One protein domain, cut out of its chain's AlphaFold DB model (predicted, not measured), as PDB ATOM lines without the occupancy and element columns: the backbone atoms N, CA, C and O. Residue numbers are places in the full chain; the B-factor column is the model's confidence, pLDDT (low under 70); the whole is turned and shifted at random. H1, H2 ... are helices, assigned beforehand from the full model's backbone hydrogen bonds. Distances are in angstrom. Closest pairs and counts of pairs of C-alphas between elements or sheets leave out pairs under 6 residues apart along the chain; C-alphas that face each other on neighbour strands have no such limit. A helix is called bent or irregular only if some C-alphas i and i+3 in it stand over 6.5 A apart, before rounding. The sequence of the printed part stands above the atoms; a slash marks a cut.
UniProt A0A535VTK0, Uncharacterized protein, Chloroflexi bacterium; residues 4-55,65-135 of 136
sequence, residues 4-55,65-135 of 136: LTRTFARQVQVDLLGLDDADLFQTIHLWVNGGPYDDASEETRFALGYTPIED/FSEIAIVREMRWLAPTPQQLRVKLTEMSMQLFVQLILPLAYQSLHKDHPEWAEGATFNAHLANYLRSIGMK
ATOM      1  N   LEU A   4      49.842 -41.641  19.232       80.31
ATOM      2  CA  LEU A   4      50.862 -42.386  19.978       80.31
ATOM      3  C   LEU A   4      50.594 -42.378  21.486       80.31
ATOM      4  O   LEU A   4      50.578 -43.439  22.102       80.31
ATOM      5  N   THR A   5      50.290 -41.216  22.067       81.75
ATOM      6  CA  THR A   5      49.918 -41.090  23.482       81.75
ATOM      7  C   THR A   5      48.712 -41.968  23.806       81.75
ATOM      8  O   THR A   5      48.712 -42.635  24.836       81.75
ATOM      9  N   ARG A   6      47.713 -42.035  22.910       85.44
ATOM     10  CA  ARG A   6      46.539 -42.905  23.083       85.44
ATOM     11  C   ARG A   6      46.894 -44.392  23.033       85.44
ATOM     12  O   ARG A   6      46.340 -45.165  23.809       85.44
ATOM     13  N   THR A   7      47.786 -44.794  22.128       89.88
ATOM     14  CA  THR A   7      48.251 -46.185  22.030       89.88
ATOM     15  C   THR A   7      48.990 -46.603  23.296       89.88
ATOM     16  O   THR A   7      48.651 -47.633  23.871       89.88
ATOM     17  N   PHE A   8      49.932 -45.789  23.779       91.00
ATOM     18  CA  PHE A   8      50.643 -46.105  25.018       91.00
ATOM     19  C   PHE A   8      49.730 -46.055  26.240       91.00
ATOM     20  O   PHE A   8      49.824 -46.935  27.080       91.00
ATOM     21  N   ALA A   9      48.788 -45.113  26.315       90.69
ATOM     22  CA  ALA A   9      47.801 -45.088  27.394       90.69
ATOM     23  C   ALA A   9      46.974 -46.384  27.450       90.69
ATOM     24  O   ALA A   9      46.756 -46.939  28.524       90.69
ATOM     25  N   ARG A  10      46.554 -46.905  26.288       93.56
ATOM     26  CA  ARG A  10      45.885 -48.210  26.207       93.56
ATOM     27  C   ARG A  10      46.802 -49.341  26.662       93.56
ATOM     28  O   ARG A  10      46.343 -50.230  27.366       93.56
ATOM     29  N   GLN A  11      48.071 -49.308  26.265       94.44
ATOM     30  CA  GLN A  11      49.039 -50.316  26.688       94.44
ATOM     31  C   GLN A  11      49.236 -50.300  28.206       94.44
ATOM     32  O   GLN A  11      49.225 -51.359  28.814       94.44
ATOM     33  N   VAL A  12      49.313 -49.118  28.826       95.75
ATOM     34  CA  VAL A  12      49.343 -48.977  30.288       95.75
ATOM     35  C   VAL A  12      48.107 -49.615  30.917       95.75
ATOM     36  O   VAL A  12      48.255 -50.375  31.863       95.75
ATOM     37  N   GLN A  13      46.900 -49.359  30.397       95.25
ATOM     38  CA  GLN A  13      45.677 -49.964  30.942       95.25
ATOM     39  C   GLN A  13      45.712 -51.498  30.861       95.25
ATOM     40  O   GLN A  13      45.346 -52.172  31.820       95.25
ATOM     41  N   VAL A  14      46.173 -52.048  29.733       94.94
ATOM     42  CA  VAL A  14      46.320 -53.498  29.544       94.94
ATOM     43  C   VAL A  14      47.371 -54.076  30.488       94.94
ATOM     44  O   VAL A  14      47.088 -55.058  31.164       94.94
ATOM     45  N   ASP A  15      48.553 -53.463  30.564       95.56
ATOM     46  CA  ASP A  15      49.656 -53.936  31.405       95.56
ATOM     47  C   ASP A  15      49.292 -53.844  32.897       95.56
ATOM     48  O   ASP A  15      49.603 -54.750  33.664       95.56
ATOM     49  N   LEU A  16      48.564 -52.797  33.300       95.44
ATOM     50  CA  LEU A  16      48.057 -52.625  34.661       95.44
ATOM     51  C   LEU A  16      47.042 -53.716  35.021       95.44
ATOM     52  O   LEU A  16      47.169 -54.357  36.057       95.44
ATOM     53  N   LEU A  17      46.059 -53.970  34.150       94.88
ATOM     54  CA  LEU A  17      45.078 -55.046  34.345       94.88
ATOM     55  C   LEU A  17      45.694 -56.449  34.207       94.88
ATOM     56  O   LEU A  17      45.073 -57.424  34.629       94.88
ATOM     57  N   GLY A  18      46.890 -56.562  33.631       93.69
ATOM     58  CA  GLY A  18      47.654 -57.804  33.540       93.69
ATOM     59  C   GLY A  18      48.324 -58.224  34.850       93.69
ATOM     60  O   GLY A  18      48.680 -59.392  34.985       93.69
ATOM     61  N   LEU A  19      48.473 -57.310  35.815       94.25
ATOM     62  CA  LEU A  19      48.912 -57.649  37.171       94.25
ATOM     63  C   LEU A  19      47.867 -58.536  37.854       94.25
ATOM     64  O   LEU A  19      46.682 -58.455  37.526       94.25
ATOM     65  N   ASP A  20      48.262 -59.354  38.826       94.56
ATOM     66  CA  ASP A  20      47.300 -59.999  39.725       94.56
ATOM     67  C   ASP A  20      46.658 -58.993  40.689       94.56
ATOM     68  O   ASP A  20      47.058 -57.835  40.782       94.56
ATOM     69  N   ASP A  21      45.638 -59.445  41.415       93.69
ATOM     70  CA  ASP A  21      44.839 -58.594  42.296       93.69
ATOM     71  C   ASP A  21      45.671 -57.883  43.372       93.69
ATOM     72  O   ASP A  21      45.425 -56.708  43.645       93.69
ATOM     73  N   ALA A  22      46.658 -58.560  43.965       93.38
ATOM     74  CA  ALA A  22      47.460 -57.982  45.038       93.38
ATOM     75  C   ALA A  22      48.413 -56.906  44.501       93.38
ATOM     76  O   ALA A  22      48.458 -55.804  45.050       93.38
ATOM     77  N   ASP A  23      49.114 -57.192  43.400       94.31
ATOM     78  CA  ASP A  23      50.055 -56.245  42.790       94.31
ATOM     79  C   ASP A  23      49.318 -55.051  42.168       94.31
ATOM     80  O   ASP A  23      49.763 -53.908  42.303       94.31
ATOM     81  N   LEU A  24      48.155 -55.288  41.552       94.94
ATOM     82  CA  LEU A  24      47.266 -54.239  41.056       94.94
ATOM     83  C   LEU A  24      46.815 -53.315  42.190       94.94
ATOM     84  O   LEU A  24      46.938 -52.093  42.080       94.94
ATOM     85  N   PHE A  25      46.305 -53.896  43.279       94.75
ATOM     86  CA  PHE A  25      45.845 -53.137  44.434       94.75
ATOM     87  C   PHE A  25      46.970 -52.307  45.033       94.75
ATOM     88  O   PHE A  25      46.807 -51.100  45.192       94.75
ATOM     89  N   GLN A  26      48.123 -52.920  45.296       93.06
ATOM     90  CA  GLN A  26      49.245 -52.223  45.906       93.06
ATOM     91  C   GLN A  26      49.763 -51.095  45.012       93.06
ATOM     92  O   GLN A  26      50.024 -50.001  45.502       93.06
ATOM     93  N   THR A  27      49.847 -51.325  43.699       94.06
ATOM     94  CA  THR A  27      50.274 -50.308  42.730       94.06
ATOM     95  C   THR A  27      49.348 -49.093  42.755       94.06
ATOM     96  O   THR A  27      49.812 -47.969  42.929       94.06
ATOM     97  N   ILE A  28      48.031 -49.303  42.650       94.06
ATOM     98  CA  ILE A  28      47.056 -48.206  42.699       94.06
ATOM     99  C   ILE A  28      47.046 -47.531  44.069       94.06
ATOM    100  O   ILE A  28      46.975 -46.310  44.144       94.06
ATOM    101  N   HIS A  29      47.113 -48.299  45.155       91.25
ATOM    102  CA  HIS A  29      47.079 -47.759  46.509       91.25
ATOM    103  C   HIS A  29      48.297 -46.873  46.795       91.25
ATOM    104  O   HIS A  29      48.161 -45.802  47.384       91.25
ATOM    105  N   LEU A  30      49.477 -47.262  46.303       90.00
ATOM    106  CA  LEU A  30      50.673 -46.421  46.337       90.00
ATOM    107  C   LEU A  30      50.498 -45.149  45.508       90.00
ATOM    108  O   LEU A  30      50.936 -44.087  45.938       90.00
ATOM    109  N   TRP A  31      49.835 -45.217  44.355       91.75
ATOM    110  CA  TRP A  31      49.567 -44.014  43.567       91.75
ATOM    111  C   TRP A  31      48.574 -43.072  44.249       91.75
ATOM    112  O   TRP A  31      48.777 -41.864  44.219       91.75
ATOM    113  N   VAL A  32      47.555 -43.616  44.918       89.25
ATOM    114  CA  VAL A  32      46.555 -42.844  45.674       89.25
ATOM    115  C   VAL A  32      47.161 -42.129  46.889       89.25
ATOM    116  O   VAL A  32      46.727 -41.021  47.195       89.25
ATOM    117  N   ASN A  33      48.150 -42.741  47.555       83.31
ATOM    118  CA  ASN A  33      48.727 -42.248  48.816       83.31
ATOM    119  C   ASN A  33      50.162 -41.689  48.697       83.31
ATOM    120  O   ASN A  33      50.716 -41.195  49.672       83.31
ATOM    121  N   GLY A  34      50.817 -41.816  47.540       66.50
ATOM    122  CA  GLY A  34      52.245 -41.499  47.350       66.50
ATOM    123  C   GLY A  34      52.554 -40.031  47.022       66.50
ATOM    124  O   GLY A  34      53.678 -39.691  46.632       66.50
ATOM    125  N   GLY A  35      51.564 -39.143  47.116       57.78
ATOM    126  CA  GLY A  35      51.711 -37.712  46.862       57.78
ATOM    127  C   GLY A  35      52.059 -36.933  48.142       57.78
ATOM    128  O   GLY A  35      51.238 -36.889  49.041       57.78
ATOM    129  N   PRO A  36      53.218 -36.255  48.249       47.44
ATOM    130  CA  PRO A  36      53.569 -35.388  49.373       47.44
ATOM    131  C   PRO A  36      52.848 -34.032  49.348       47.44
ATOM    132  O   PRO A  36      53.039 -33.252  50.274       47.44
ATOM    133  N   TYR A  37      52.069 -33.729  48.301       49.72
ATOM    134  CA  TYR A  37      51.374 -32.442  48.155       49.72
ATOM    135  C   TYR A  37      49.949 -32.533  47.607       49.72
ATOM    136  O   TYR A  37      49.206 -31.578  47.785       49.72
ATOM    137  N   ASP A  38      49.555 -33.651  46.997       59.22
ATOM    138  CA  ASP A  38      48.204 -33.848  46.478       59.22
ATOM    139  C   ASP A  38      47.832 -35.314  46.669       59.22
ATOM    140  O   ASP A  38      48.259 -36.200  45.924       59.22
ATOM    141  N   ASP A  39      47.051 -35.556  47.713       68.00
ATOM    142  CA  ASP A  39      46.219 -36.742  47.804       68.00
ATOM    143  C   ASP A  39      45.379 -36.877  46.528       68.00
ATOM    144  O   ASP A  39      44.926 -35.879  45.960       68.00
ATOM    145  N   ALA A  40      45.127 -38.112  46.082       80.50
ATOM    146  CA  ALA A  40      44.216 -38.337  44.966       80.50
ATOM    147  C   ALA A  40      42.891 -37.590  45.191       80.50
ATOM    148  O   ALA A  40      42.308 -37.667  46.278       80.50
ATOM    149  N   SER A  41      42.396 -36.904  44.154       86.88
ATOM    150  CA  SER A  41      41.123 -36.188  44.238       86.88
ATOM    151  C   SER A  41      39.996 -37.121  44.686       86.88
ATOM    152  O   SER A  41      40.007 -38.318  44.383       86.88
ATOM    153  N   GLU A  42      38.988 -36.578  45.374       88.75
ATOM    154  CA  GLU A  42      37.820 -37.360  45.801       88.75
ATOM    155  C   GLU A  42      37.163 -38.074  44.613       88.75
ATOM    156  O   GLU A  42      36.828 -39.250  44.708       88.75
ATOM    157  N   GLU A  43      37.071 -37.400  43.461       89.62
ATOM    158  CA  GLU A  43      36.584 -37.982  42.204       89.62
ATOM    159  C   GLU A  43      37.376 -39.237  41.808       89.62
ATOM    160  O   GLU A  43      36.786 -40.270  41.487       89.62
ATOM    161  N   THR A  44      38.709 -39.178  41.883       90.81
ATOM    162  CA  THR A  44      39.581 -40.318  41.573       90.81
ATOM    163  C   THR A  44      39.375 -41.450  42.577       90.81
ATOM    164  O   THR A  44      39.246 -42.611  42.186       90.81
ATOM    165  N   ARG A  45      39.286 -41.121  43.870       91.31
ATOM    166  CA  ARG A  45      39.036 -42.084  44.952       91.31
ATOM    167  C   ARG A  45      37.692 -42.795  44.757       91.31
ATOM    168  O   ARG A  45      37.661 -44.027  44.731       91.31
ATOM    169  N   PHE A  46      36.612 -42.058  44.507       91.88
ATOM    170  CA  PHE A  46      35.293 -42.628  44.218       91.88
ATOM    171  C   PHE A  46      35.284 -43.483  42.947       91.88
ATOM    172  O   PHE A  46      34.725 -44.581  42.954       91.88
ATOM    173  N   ALA A  47      35.930 -43.029  41.870       93.06
ATOM    174  CA  ALA A  47      36.024 -43.789  40.623       93.06
ATOM    175  C   ALA A  47      36.756 -45.131  40.809       93.06
ATOM    176  O   ALA A  47      36.418 -46.122  40.157       93.06
ATOM    177  N   LEU A  48      37.722 -45.176  41.729       93.50
ATOM    178  CA  LEU A  48      38.450 -46.382  42.120       93.50
ATOM    179  C   LEU A  48      37.700 -47.247  43.147       93.50
ATOM    180  O   LEU A  48      38.132 -48.362  43.423       93.50
ATOM    181  N   GLY A  49      36.570 -46.775  43.681       93.06
ATOM    182  CA  GLY A  49      35.753 -47.498  44.656       93.06
ATOM    183  C   GLY A  49      36.161 -47.289  46.114       93.06
ATOM    184  O   GLY A  49      35.719 -48.053  46.969       93.06
ATOM    185  N   TYR A  50      36.981 -46.279  46.411       92.00
ATOM    186  CA  TYR A  50      37.222 -45.865  47.789       92.00
ATOM    187  C   TYR A  50      35.962 -45.216  48.356       92.00
ATOM    188  O   TYR A  50      35.275 -44.459  47.667       92.00
ATOM    189  N   THR A  51      35.681 -45.488  49.626       90.88
ATOM    190  CA  THR A  51      34.534 -44.908  50.330       90.88
ATOM    191  C   THR A  51      35.014 -44.026  51.474       90.88
ATOM    192  O   THR A  51      35.890 -44.460  52.229       90.88
ATOM    193  N   PRO A  52      34.466 -42.815  51.641       87.38
ATOM    194  CA  PRO A  52      34.826 -41.972  52.765       87.38
ATOM    195  C   PRO A  52      34.350 -42.607  54.073       87.38
ATOM    196  O   PRO A  52      33.277 -43.205  54.141       87.38
ATOM    197  N   ILE A  53      35.164 -42.476  55.113       84.38
ATOM    198  CA  ILE A  53      34.779 -42.781  56.484       84.38
ATOM    199  C   ILE A  53      34.162 -41.505  57.036       84.38
ATOM    200  O   ILE A  53      34.860 -40.511  57.242       84.38
ATOM    201  N   GLU A  54      32.854 -41.523  57.261       74.38
ATOM    202  CA  GLU A  54      32.217 -40.479  58.051       74.38
ATOM    203  C   GLU A  54      32.705 -40.630  59.494       74.38
ATOM    204  O   GLU A  54      32.340 -41.571  60.196       74.38
ATOM    205  N   ASP A  55      33.590 -39.731  59.923       61.22
ATOM    206  CA  ASP A  55      33.944 -39.626  61.334       61.22
ATOM    207  C   ASP A  55      32.703 -39.100  62.067       61.22
ATOM    208  O   ASP A  55      32.310 -37.936  61.889       61.22
ATOM    209  N   PHE A  65      40.344 -26.008  74.159       47.75
ATOM    210  CA  PHE A  65      41.345 -25.140  73.507       47.75
ATOM    211  C   PHE A  65      42.231 -25.743  72.402       47.75
ATOM    212  O   PHE A  65      43.308 -26.257  72.673       47.75
ATOM    213  N   SER A  66      41.868 -25.498  71.137       37.47
ATOM    214  CA  SER A  66      42.686 -24.647  70.257       37.47
ATOM    215  C   SER A  66      41.946 -24.357  68.953       37.47
ATOM    216  O   SER A  66      41.466 -25.262  68.275       37.47
ATOM    217  N   GLU A  67      41.868 -23.079  68.608       42.12
ATOM    218  CA  GLU A  67      41.421 -22.550  67.323       42.12
ATOM    219  C   GLU A  67      42.506 -22.850  66.274       42.12
ATOM    220  O   GLU A  67      43.313 -22.009  65.896       42.12
ATOM    221  N   ILE A  68      42.586 -24.111  65.862       41.91
ATOM    222  CA  ILE A  68      43.303 -24.533  64.665       41.91
ATOM    223  C   ILE A  68      42.210 -25.094  63.777       41.91
ATOM    224  O   ILE A  68      41.468 -25.975  64.207       41.91
ATOM    225  N   ALA A  69      42.063 -24.556  62.569       39.19
ATOM    226  CA  ALA A  69      41.239 -25.169  61.543       39.19
ATOM    227  C   ALA A  69      41.774 -26.588  61.321       39.19
ATOM    228  O   ALA A  69      42.735 -26.791  60.581       39.19
ATOM    229  N   ILE A  70      41.206 -27.561  62.035       42.91
ATOM    230  CA  ILE A  70      41.442 -28.973  61.790       42.91
ATOM    231  C   ILE A  70      40.813 -29.190  60.424       42.91
ATOM    232  O   ILE A  70      39.599 -29.364  60.308       42.91
ATOM    233  N   VAL A  71      41.632 -29.084  59.377       44.22
ATOM    234  CA  VAL A  71      41.334 -29.685  58.085       44.22
ATOM    235  C   VAL A  71      41.075 -31.139  58.431       44.22
ATOM    236  O   VAL A  71      41.988 -31.877  58.790       44.22
ATOM    237  N   ARG A  72      39.794 -31.495  58.502       50.06
ATOM    238  CA  ARG A  72      39.342 -32.840  58.824       50.06
ATOM    239  C   ARG A  72      39.801 -33.672  57.635       50.06
ATOM    240  O   ARG A  72      39.129 -33.678  56.610       50.06
ATOM    241  N   GLU A  73      41.000 -34.246  57.719       57.50
ATOM    242  CA  GLU A  73      41.518 -35.148  56.697       57.50
ATOM    243  C   GLU A  73      40.496 -36.271  56.555       57.50
ATOM    244  O   GLU A  73      40.322 -37.104  57.448       57.50
ATOM    245  N   MET A  74      39.730 -36.221  55.467       68.00
ATOM    246  CA  MET A  74      38.703 -37.206  55.185       68.00
ATOM    247  C   MET A  74      39.417 -38.539  55.005       68.00
ATOM    248  O   MET A  74      40.222 -38.700  54.088       68.00
ATOM    249  N   ARG A  75      39.179 -39.483  55.917       80.81
ATOM    250  CA  ARG A  75      39.769 -40.820  55.832       80.81
ATOM    251  C   ARG A  75      38.996 -41.638  54.807       80.81
ATOM    252  O   ARG A  75      37.773 -41.552  54.741       80.81
ATOM    253  N   TRP A  76      39.700 -42.457  54.034       87.56
ATOM    254  CA  TRP A  76      39.110 -43.278  52.976       87.56
ATOM    255  C   TRP A  76      39.356 -44.759  53.244       87.56
ATOM    256  O   TRP A  76      40.476 -45.162  53.553       87.56
ATOM    257  N   LEU A  77      38.319 -45.580  53.092       89.81
ATOM    258  CA  LEU A  77      38.448 -47.034  53.049       89.81
ATOM    259  C   LEU A  77      38.791 -47.461  51.631       89.81
ATOM    260  O   LEU A  77      38.111 -47.083  50.675       89.81
ATOM    261  N   ALA A  78      39.843 -48.265  51.513       91.25
ATOM    262  CA  ALA A  78      40.233 -48.850  50.245       91.25
ATOM    263  C   ALA A  78      39.247 -49.956  49.821       91.25
ATOM    264  O   ALA A  78      38.760 -50.704  50.675       91.25
ATOM    265  N   PRO A  79      38.965 -50.094  48.514       93.00
ATOM    266  CA  PRO A  79      38.182 -51.209  47.991       93.00
ATOM    267  C   PRO A  79      38.925 -52.535  48.186       93.00
ATOM    268  O   PRO A  79      40.148 -52.571  48.320       93.00
ATOM    269  N   THR A  80      38.211 -53.657  48.107       94.12
ATOM    270  CA  THR A  80      38.895 -54.951  47.964       94.12
ATOM    271  C   THR A  80      39.639 -55.023  46.620       94.12
ATOM    272  O   THR A  80      39.188 -54.420  45.637       94.12
ATOM    273  N   PRO A  81      40.737 -55.797  46.514       94.19
ATOM    274  CA  PRO A  81      41.480 -55.957  45.260       94.19
ATOM    275  C   PRO A  81      40.609 -56.349  44.053       94.19
ATOM    276  O   PRO A  81      40.765 -55.818  42.953       94.19
ATOM    277  N   GLN A  82      39.625 -57.222  44.275       94.56
ATOM    278  CA  GLN A  82      38.684 -57.668  43.247       94.56
ATOM    279  C   GLN A  82      37.737 -56.546  42.804       94.56
ATOM    280  O   GLN A  82      37.535 -56.346  41.607       94.56
ATOM    281  N   GLN A  83      37.182 -55.778  43.751       94.56
ATOM    282  CA  GLN A  83      36.332 -54.624  43.433       94.56
ATOM    283  C   GLN A  83      37.100 -53.576  42.627       94.56
ATOM    284  O   GLN A  83      36.576 -53.057  41.642       94.56
ATOM    285  N   LEU A  84      38.352 -53.310  43.004       95.06
ATOM    286  CA  LEU A  84      39.220 -52.392  42.279       95.06
ATOM    287  C   LEU A  84      39.455 -52.855  40.835       95.06
ATOM    288  O   LEU A  84      39.317 -52.056  39.905       95.06
ATOM    289  N   ARG A  85      39.757 -54.144  40.622       96.12
ATOM    290  CA  ARG A  85      39.904 -54.700  39.268       96.12
ATOM    291  C   ARG A  85      38.640 -54.498  38.441       96.12
ATOM    292  O   ARG A  85      38.740 -54.071  37.291       96.12
ATOM    293  N   VAL A  86      37.472 -54.807  39.003       96.38
ATOM    294  CA  VAL A  86      36.186 -54.630  38.311       96.38
ATOM    295  C   VAL A  86      36.019 -53.169  37.892       96.38
ATOM    296  O   VAL A  86      35.803 -52.905  36.712       96.38
ATOM    297  N   LYS A  87      36.249 -52.217  38.806       95.31
ATOM    298  CA  LYS A  87      36.169 -50.779  38.501       95.31
ATOM    299  C   LYS A  87      37.117 -50.350  37.387       95.31
ATOM    300  O   LYS A  87      36.693 -49.656  36.468       95.31
ATOM    301  N   LEU A  88      38.374 -50.788  37.419       94.38
ATOM    302  CA  LEU A  88      39.355 -50.460  36.379       94.38
ATOM    303  C   LEU A  88      39.046 -51.115  35.026       94.38
ATOM    304  O   LEU A  88      39.371 -50.547  33.984       94.38
ATOM    305  N   THR A  89      38.416 -52.290  35.039       95.06
ATOM    306  CA  THR A  89      37.987 -53.000  33.825       95.06
ATOM    307  C   THR A  89      36.793 -52.305  33.169       95.06
ATOM    308  O   THR A  89      36.742 -52.181  31.948       95.06
ATOM    309  N   GLU A  90      35.847 -51.818  33.973       95.25
ATOM    310  CA  GLU A  90      34.681 -51.051  33.517       95.25
ATOM    311  C   GLU A  90      35.038 -49.607  33.121       95.25
ATOM    312  O   GLU A  90      34.302 -48.954  32.376       95.25
ATOM    313  N   MET A  91      36.172 -49.093  33.604       94.75
ATOM    314  CA  MET A  91      36.612 -47.726  33.359       94.75
ATOM    315  C   MET A  91      36.903 -47.483  31.875       94.75
ATOM    316  O   MET A  91      37.744 -48.131  31.244       94.75
ATOM    317  N   SER A  92      36.241 -46.469  31.313       94.56
ATOM    318  CA  SER A  92      36.495 -46.057  29.937       94.56
ATOM    319  C   SER A  92      37.931 -45.548  29.769       94.56
ATOM    320  O   SER A  92      38.506 -44.934  30.665       94.56
ATOM    321  N   MET A  93      38.490 -45.716  28.570       92.56
ATOM    322  CA  MET A  93      39.817 -45.184  28.230       92.56
ATOM    323  C   MET A  93      39.930 -43.670  28.490       92.56
ATOM    324  O   MET A  93      41.013 -43.171  28.776       92.56
ATOM    325  N   GLN A  94      38.827 -42.925  28.360       92.88
ATOM    326  CA  GLN A  94      38.814 -41.487  28.620       92.88
ATOM    327  C   GLN A  94      39.008 -41.193  30.110       92.88
ATOM    328  O   GLN A  94      39.908 -40.430  30.450       92.88
ATOM    329  N   LEU A  95      38.230 -41.850  30.977       93.31
ATOM    330  CA  LEU A  95      38.372 -41.723  32.429       93.31
ATOM    331  C   LEU A  95      39.739 -42.221  32.896       93.31
ATOM    332  O   LEU A  95      40.383 -41.576  33.711       93.31
ATOM    333  N   PHE A  96      40.235 -43.308  32.305       94.19
ATOM    334  CA  PHE A  96      41.563 -43.828  32.607       94.19
ATOM    335  C   PHE A  96      42.668 -42.790  32.350       94.19
ATOM    336  O   PHE A  96      43.539 -42.576  33.188       94.19
ATOM    337  N   VAL A  97      42.619 -42.101  31.204       92.62
ATOM    338  CA  VAL A  97      43.588 -41.043  30.867       92.62
ATOM    339  C   VAL A  97      43.433 -39.813  31.759       92.62
ATOM    340  O   VAL A  97      44.421 -39.134  32.006       92.62
ATOM    341  N   GLN A  98      42.216 -39.507  32.208       92.44
ATOM    342  CA  GLN A  98      41.935 -38.325  33.023       92.44
ATOM    343  C   GLN A  98      42.257 -38.522  34.505       92.44
ATOM    344  O   GLN A  98      42.667 -37.567  35.150       92.44
ATOM    345  N   LEU A  99      42.078 -39.734  35.031       92.75
ATOM    346  CA  LEU A  99      42.187 -40.010  36.464       92.75
ATOM    347  C   LEU A  99      43.441 -40.823  36.794       92.75
ATOM    348  O   LEU A  99      44.200 -40.456  37.681       92.75
ATOM    349  N   ILE A 100      43.704 -41.908  36.058       93.69
ATOM    350  CA  ILE A 100      44.745 -42.876  36.436       93.69
ATOM    351  C   ILE A 100      46.132 -42.440  35.974       93.69
ATOM    352  O   ILE A 100      47.087 -42.534  36.740       93.69
ATOM    353  N   LEU A 101      46.270 -41.957  34.736       93.00
ATOM    354  CA  LEU A 101      47.584 -41.534  34.237       93.00
ATOM    355  C   LEU A 101      48.167 -40.335  35.000       93.00
ATOM    356  O   LEU A 101      49.349 -40.401  35.337       93.00
ATOM    357  N   PRO A 102      47.400 -39.271  35.313       91.69
ATOM    358  CA  PRO A 102      47.915 -38.164  36.111       91.69
ATOM    359  C   PRO A 102      48.273 -38.611  37.525       91.69
ATOM    360  O   PRO A 102      49.320 -38.218  38.030       91.69
ATOM    361  N   LEU A 103      47.469 -39.499  38.117       91.50
ATOM    362  CA  LEU A 103      47.745 -40.069  39.432       91.50
ATOM    363  C   LEU A 103      49.071 -40.851  39.444       91.50
ATOM    364  O   LEU A 103      49.928 -40.628  40.298       91.50
ATOM    365  N   ALA A 104      49.280 -41.726  38.456       92.44
ATOM    366  CA  ALA A 104      50.533 -42.458  38.303       92.44
ATOM    367  C   ALA A 104      51.721 -41.506  38.088       92.44
ATOM    368  O   ALA A 104      52.790 -41.723  38.655       92.44
ATOM    369  N   TYR A 105      51.535 -40.442  37.298       91.06
ATOM    370  CA  TYR A 105      52.560 -39.426  37.063       91.06
ATOM    371  C   TYR A 105      52.943 -38.708  38.358       91.06
ATOM    372  O   TYR A 105      54.113 -38.690  38.723       91.06
ATOM    373  N   GLN A 106      51.974 -38.191  39.112       88.81
ATOM    374  CA  GLN A 106      52.218 -37.496  40.382       88.81
ATOM    375  C   GLN A 106      52.921 -38.377  41.423       88.81
ATOM    376  O   GLN A 106      53.757 -37.896  42.201       88.81
ATOM    377  N   SER A 107      52.585 -39.667  41.442       89.19
ATOM    378  CA  SER A 107      53.213 -40.635  42.333       89.19
ATOM    379  C   SER A 107      54.659 -40.922  41.916       89.19
ATOM    380  O   SER A 107      55.572 -40.705  42.710       89.19
ATOM    381  N   LEU A 108      54.881 -41.318  40.657       90.44
ATOM    382  CA  LEU A 108      56.161 -41.859  40.186       90.44
ATOM    383  C   LEU A 108      57.176 -40.800  39.743       90.44
ATOM    384  O   LEU A 108      58.370 -41.080  39.727       90.44
ATOM    385  N   HIS A 109      56.749 -39.587  39.387       87.62
ATOM    386  CA  HIS A 109      57.650 -38.581  38.811       87.62
ATOM    387  C   HIS A 109      58.725 -38.079  39.791       87.62
ATOM    388  O   HIS A 109      59.726 -37.510  39.368       87.62
ATOM    389  N   LYS A 110      58.564 -38.314  41.099       83.31
ATOM    390  CA  LYS A 110      59.600 -37.980  42.094       83.31
ATOM    391  C   LYS A 110      60.776 -38.937  42.047       83.31
ATOM    392  O   LYS A 110      61.916 -38.497  42.149       83.31
ATOM    393  N   ASP A 111      60.479 -40.218  41.874       86.75
ATOM    394  CA  ASP A 111      61.487 -41.270  41.781       86.75
ATOM    395  C   ASP A 111      62.036 -41.389  40.353       86.75
ATOM    396  O   ASP A 111      63.167 -41.828  40.155       86.75
ATOM    397  N   HIS A 112      61.243 -40.954  39.369       87.12
ATOM    398  CA  HIS A 112      61.552 -41.016  37.946       87.12
ATOM    399  C   HIS A 112      61.332 -39.670  37.231       87.12
ATOM    400  O   HIS A 112      60.491 -39.576  36.323       87.12
ATOM    401  N   PRO A 113      62.065 -38.603  37.604       87.38
ATOM    402  CA  PRO A 113      61.945 -37.299  36.950       87.38
ATOM    403  C   PRO A 113      62.343 -37.350  35.467       87.38
ATOM    404  O   PRO A 113      61.916 -36.514  34.671       87.38
ATOM    405  N   GLU A 114      63.133 -38.348  35.063       90.75
ATOM    406  CA  GLU A 114      63.532 -38.581  33.679       90.75
ATOM    407  C   GLU A 114      62.391 -39.101  32.787       90.75
ATOM    408  O   GLU A 114      62.498 -39.051  31.558       90.75
ATOM    409  N   TRP A 115      61.272 -39.557  33.365       90.94
ATOM    410  CA  TRP A 115      60.095 -39.994  32.607       90.94
ATOM    411  C   TRP A 115      59.251 -38.780  32.209       90.94
ATOM    412  O   TRP A 115      58.224 -38.480  32.819       90.94
ATOM    413  N   ALA A 116      59.708 -38.079  31.170       84.75
ATOM    414  CA  ALA A 116      59.050 -36.894  30.619       84.75
ATOM    415  C   ALA A 116      57.562 -37.129  30.284       84.75
ATOM    416  O   ALA A 116      57.157 -38.241  29.944       84.75
ATOM    417  N   GLU A 117      56.758 -36.066  30.312       85.88
ATOM    418  CA  GLU A 117      55.296 -36.115  30.178       85.88
ATOM    419  C   GLU A 117      54.755 -36.799  28.904       85.88
ATOM    420  O   GLU A 117      55.402 -36.936  27.859       85.88
ATOM    421  N   GLY A 118      53.477 -37.185  28.968       86.88
ATOM    422  CA  GLY A 118      52.710 -37.626  27.809       86.88
ATOM    423  C   GLY A 118      53.103 -39.018  27.310       86.88
ATOM    424  O   GLY A 118      53.005 -40.006  28.033       86.88
ATOM    425  N   ALA A 119      53.460 -39.132  26.025       87.50
ATOM    426  CA  ALA A 119      53.717 -40.438  25.406       87.50
ATOM    427  C   ALA A 119      54.946 -41.148  25.996       87.50
ATOM    428  O   ALA A 119      54.926 -42.372  26.113       87.50
ATOM    429  N   THR A 120      55.978 -40.387  26.368       90.25
ATOM    430  CA  THR A 120      57.211 -40.914  26.961       90.25
ATOM    431  C   THR A 120      56.916 -41.539  28.318       90.25
ATOM    432  O   THR A 120      57.178 -42.726  28.503       90.25
ATOM    433  N   PHE A 121      56.260 -40.795  29.215       93.00
ATOM    434  CA  PHE A 121      55.807 -41.310  30.503       93.00
ATOM    435  C   PHE A 121      54.966 -42.581  30.344       93.00
ATOM    436  O   PHE A 121      55.276 -43.600  30.954       93.00
ATOM    437  N   ASN A 122      53.961 -42.569  29.460       93.56
ATOM    438  CA  ASN A 122      53.101 -43.737  29.251       93.56
ATOM    439  C   ASN A 122      53.892 -44.971  28.779       93.56
ATOM    440  O   ASN A 122      53.576 -46.092  29.171       93.56
ATOM    441  N   ALA A 123      54.917 -44.791  27.941       92.94
ATOM    442  CA  ALA A 123      55.763 -45.891  27.487       92.94
ATOM    443  C   ALA A 123      56.629 -46.463  28.625       92.94
ATOM    444  O   ALA A 123      56.709 -47.685  28.776       92.94
ATOM    445  N   HIS A 124      57.234 -45.599  29.446       94.88
ATOM    446  CA  HIS A 124      57.997 -46.024  30.621       94.88
ATOM    447  C   HIS A 124      57.113 -46.730  31.649       94.88
ATOM    448  O   HIS A 124      57.458 -47.822  32.097       94.88
ATOM    449  N   LEU A 125      55.936 -46.173  31.936       95.50
ATOM    450  CA  LEU A 125      54.968 -46.755  32.856       95.50
ATOM    451  C   LEU A 125      54.521 -48.153  32.407       95.50
ATOM    452  O   LEU A 125      54.491 -49.079  33.210       95.50
ATOM    453  N   ALA A 126      54.235 -48.339  31.118       94.06
ATOM    454  CA  ALA A 126      53.868 -49.646  30.574       94.06
ATOM    455  C   ALA A 126      54.982 -50.695  30.784       94.06
ATOM    456  O   ALA A 126      54.727 -51.823  31.204       94.06
ATOM    457  N   ASN A 127      56.243 -50.313  30.553       93.94
ATOM    458  CA  ASN A 127      57.389 -51.192  30.805       93.94
ATOM    459  C   ASN A 127      57.575 -51.491  32.300       93.94
ATOM    460  O   ASN A 127      57.854 -52.632  32.668       93.94
ATOM    461  N   TYR A 128      57.392 -50.485  33.156       93.31
ATOM    462  CA  TYR A 128      57.462 -50.630  34.606       93.31
ATOM    463  C   TYR A 128      56.425 -51.633  35.124       93.31
ATOM    464  O   TYR A 128      56.787 -52.569  35.837       93.31
ATOM    465  N   LEU A 129      55.170 -51.519  34.684       94.50
ATOM    466  CA  LEU A 129      54.092 -52.443  35.048       94.50
ATOM    467  C   LEU A 129      54.388 -53.880  34.607       94.50
ATOM    468  O   LEU A 129      54.258 -54.805  35.408       94.50
ATOM    469  N   ARG A 130      54.890 -54.084  33.382       93.00
ATOM    470  CA  ARG A 130      55.329 -55.423  32.945       93.00
ATOM    471  C   ARG A 130      56.442 -55.985  33.825       93.00
ATOM    472  O   ARG A 130      56.424 -57.168  34.138       93.00
ATOM    473  N   SER A 131      57.385 -55.147  34.258       91.94
ATOM    474  CA  SER A 131      58.467 -55.588  35.145       91.94
ATOM    475  C   SER A 131      57.970 -56.030  36.525       91.94
ATOM    476  O   SER A 131      58.589 -56.901  37.129       91.94
ATOM    477  N   ILE A 132      56.858 -55.469  37.017       90.75
ATOM    478  CA  ILE A 132      56.206 -55.914  38.256       90.75
ATOM    479  C   ILE A 132      55.600 -57.301  38.034       90.75
ATOM    480  O   ILE A 132      55.941 -58.229  38.761       90.75
ATOM    481  N   GLY A 133      54.798 -57.468  36.978       82.81
ATOM    482  CA  GLY A 133      54.150 -58.747  36.668       82.81
ATOM    483  C   GLY A 133      55.121 -59.897  36.361       82.81
ATOM    484  O   GLY A 133      54.770 -61.056  36.548       82.81
ATOM    485  N   MET A 134      56.348 -59.597  35.919       80.06
ATOM    486  CA  MET A 134      57.394 -60.596  35.643       80.06
ATOM    487  C   MET A 134      58.220 -61.016  36.868       80.06
ATOM    488  O   MET A 134      58.991 -61.964  36.767       80.06
ATOM    489  N   LYS A 135      58.124 -60.323  38.010       68.88
ATOM    490  CA  LYS A 135      58.900 -60.652  39.225       68.88
ATOM    491  C   LYS A 135      58.336 -61.852  40.008       68.88
ATOM    492  O   LYS A 135      58.754 -62.071  41.144       68.88
TER     493      LYS A 135
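What this domain is: This is residues 4 to 55 and 65 to 135 of the 136 residues of an uncharacterized protein of Chloroflexi bacterium (UniProt A0A535VTK0). Kinked helix H5 runs through the middle of a small helical body, with H1 and H6 side by side across one end of it and H2, H4 and short H3 towards the other. Residues 65 to 71 stick out as a free arm, which makes the length of the whole. The printed part has 123 residues with six named helices, H1 to H6 in chain order, and no named strand; the class is all helix. It is compact, with a radius of gyration of the C-alphas of 15.4 A, and spans 55 by 32 by 29 A.

Where its parts are: Find C-alpha 93 at (39.817, -45.184, 28.230); from there H5 runs 20.5 A to residue 108, with a kink of 29 degrees near residue 100. It is irregular, but only just: C-alphas 98 and 101 are 6.6 A apart. H1, residues 4 to 17, starts at (50.862, -42.386, 19.978) and spans 20.0 A. H6, residues 119 to 133, spans 21.5 A and ends at (54.150, -58.747, 36.668). Look for H2 at residues 21 to 33, H3 at 42 to 47 and H4 at 81 to 90.

How they stand to each other: H5 touches residues 9 to 13 of H1, about perpendicular at 79 degrees; the closest C-alphas, of Ala 9 and Val 97, are 6.8 A apart. Residues 103 to 108 of H5 touch residues 30 to 32 of H2, closest at Trp 31 and Ser 107, C-alphas 5.1 A apart. H3 is close to H5 but not clearly touching, with C-alphas 44 and 99 5.7 A apart. H1 and H6 touch at a shallow tilt of 18 degrees, the same way, closest at C-alphas 5 and 119, 4.3 A. H4 touches residues 21 to 25 of H2, closest at C-alphas 21 and 81, 5.2 A. Every O i to N i+4 pair is within hydrogen-bond range in H1, H2, H3, H4 and H6, and 10 of 12 in H5.

The domain as a whole: The C-alphas farthest apart, of Leu 4 and Phe 65, are 57.0 A apart. Residues 56 to 64 are not printed; C-alphas 55 and 65 stand 20.3 A apart across this cut. Of the links printed whole, none is long. Look for pLDDT under 70 at residues 34 to 39, 55, 65 to 74 and 135.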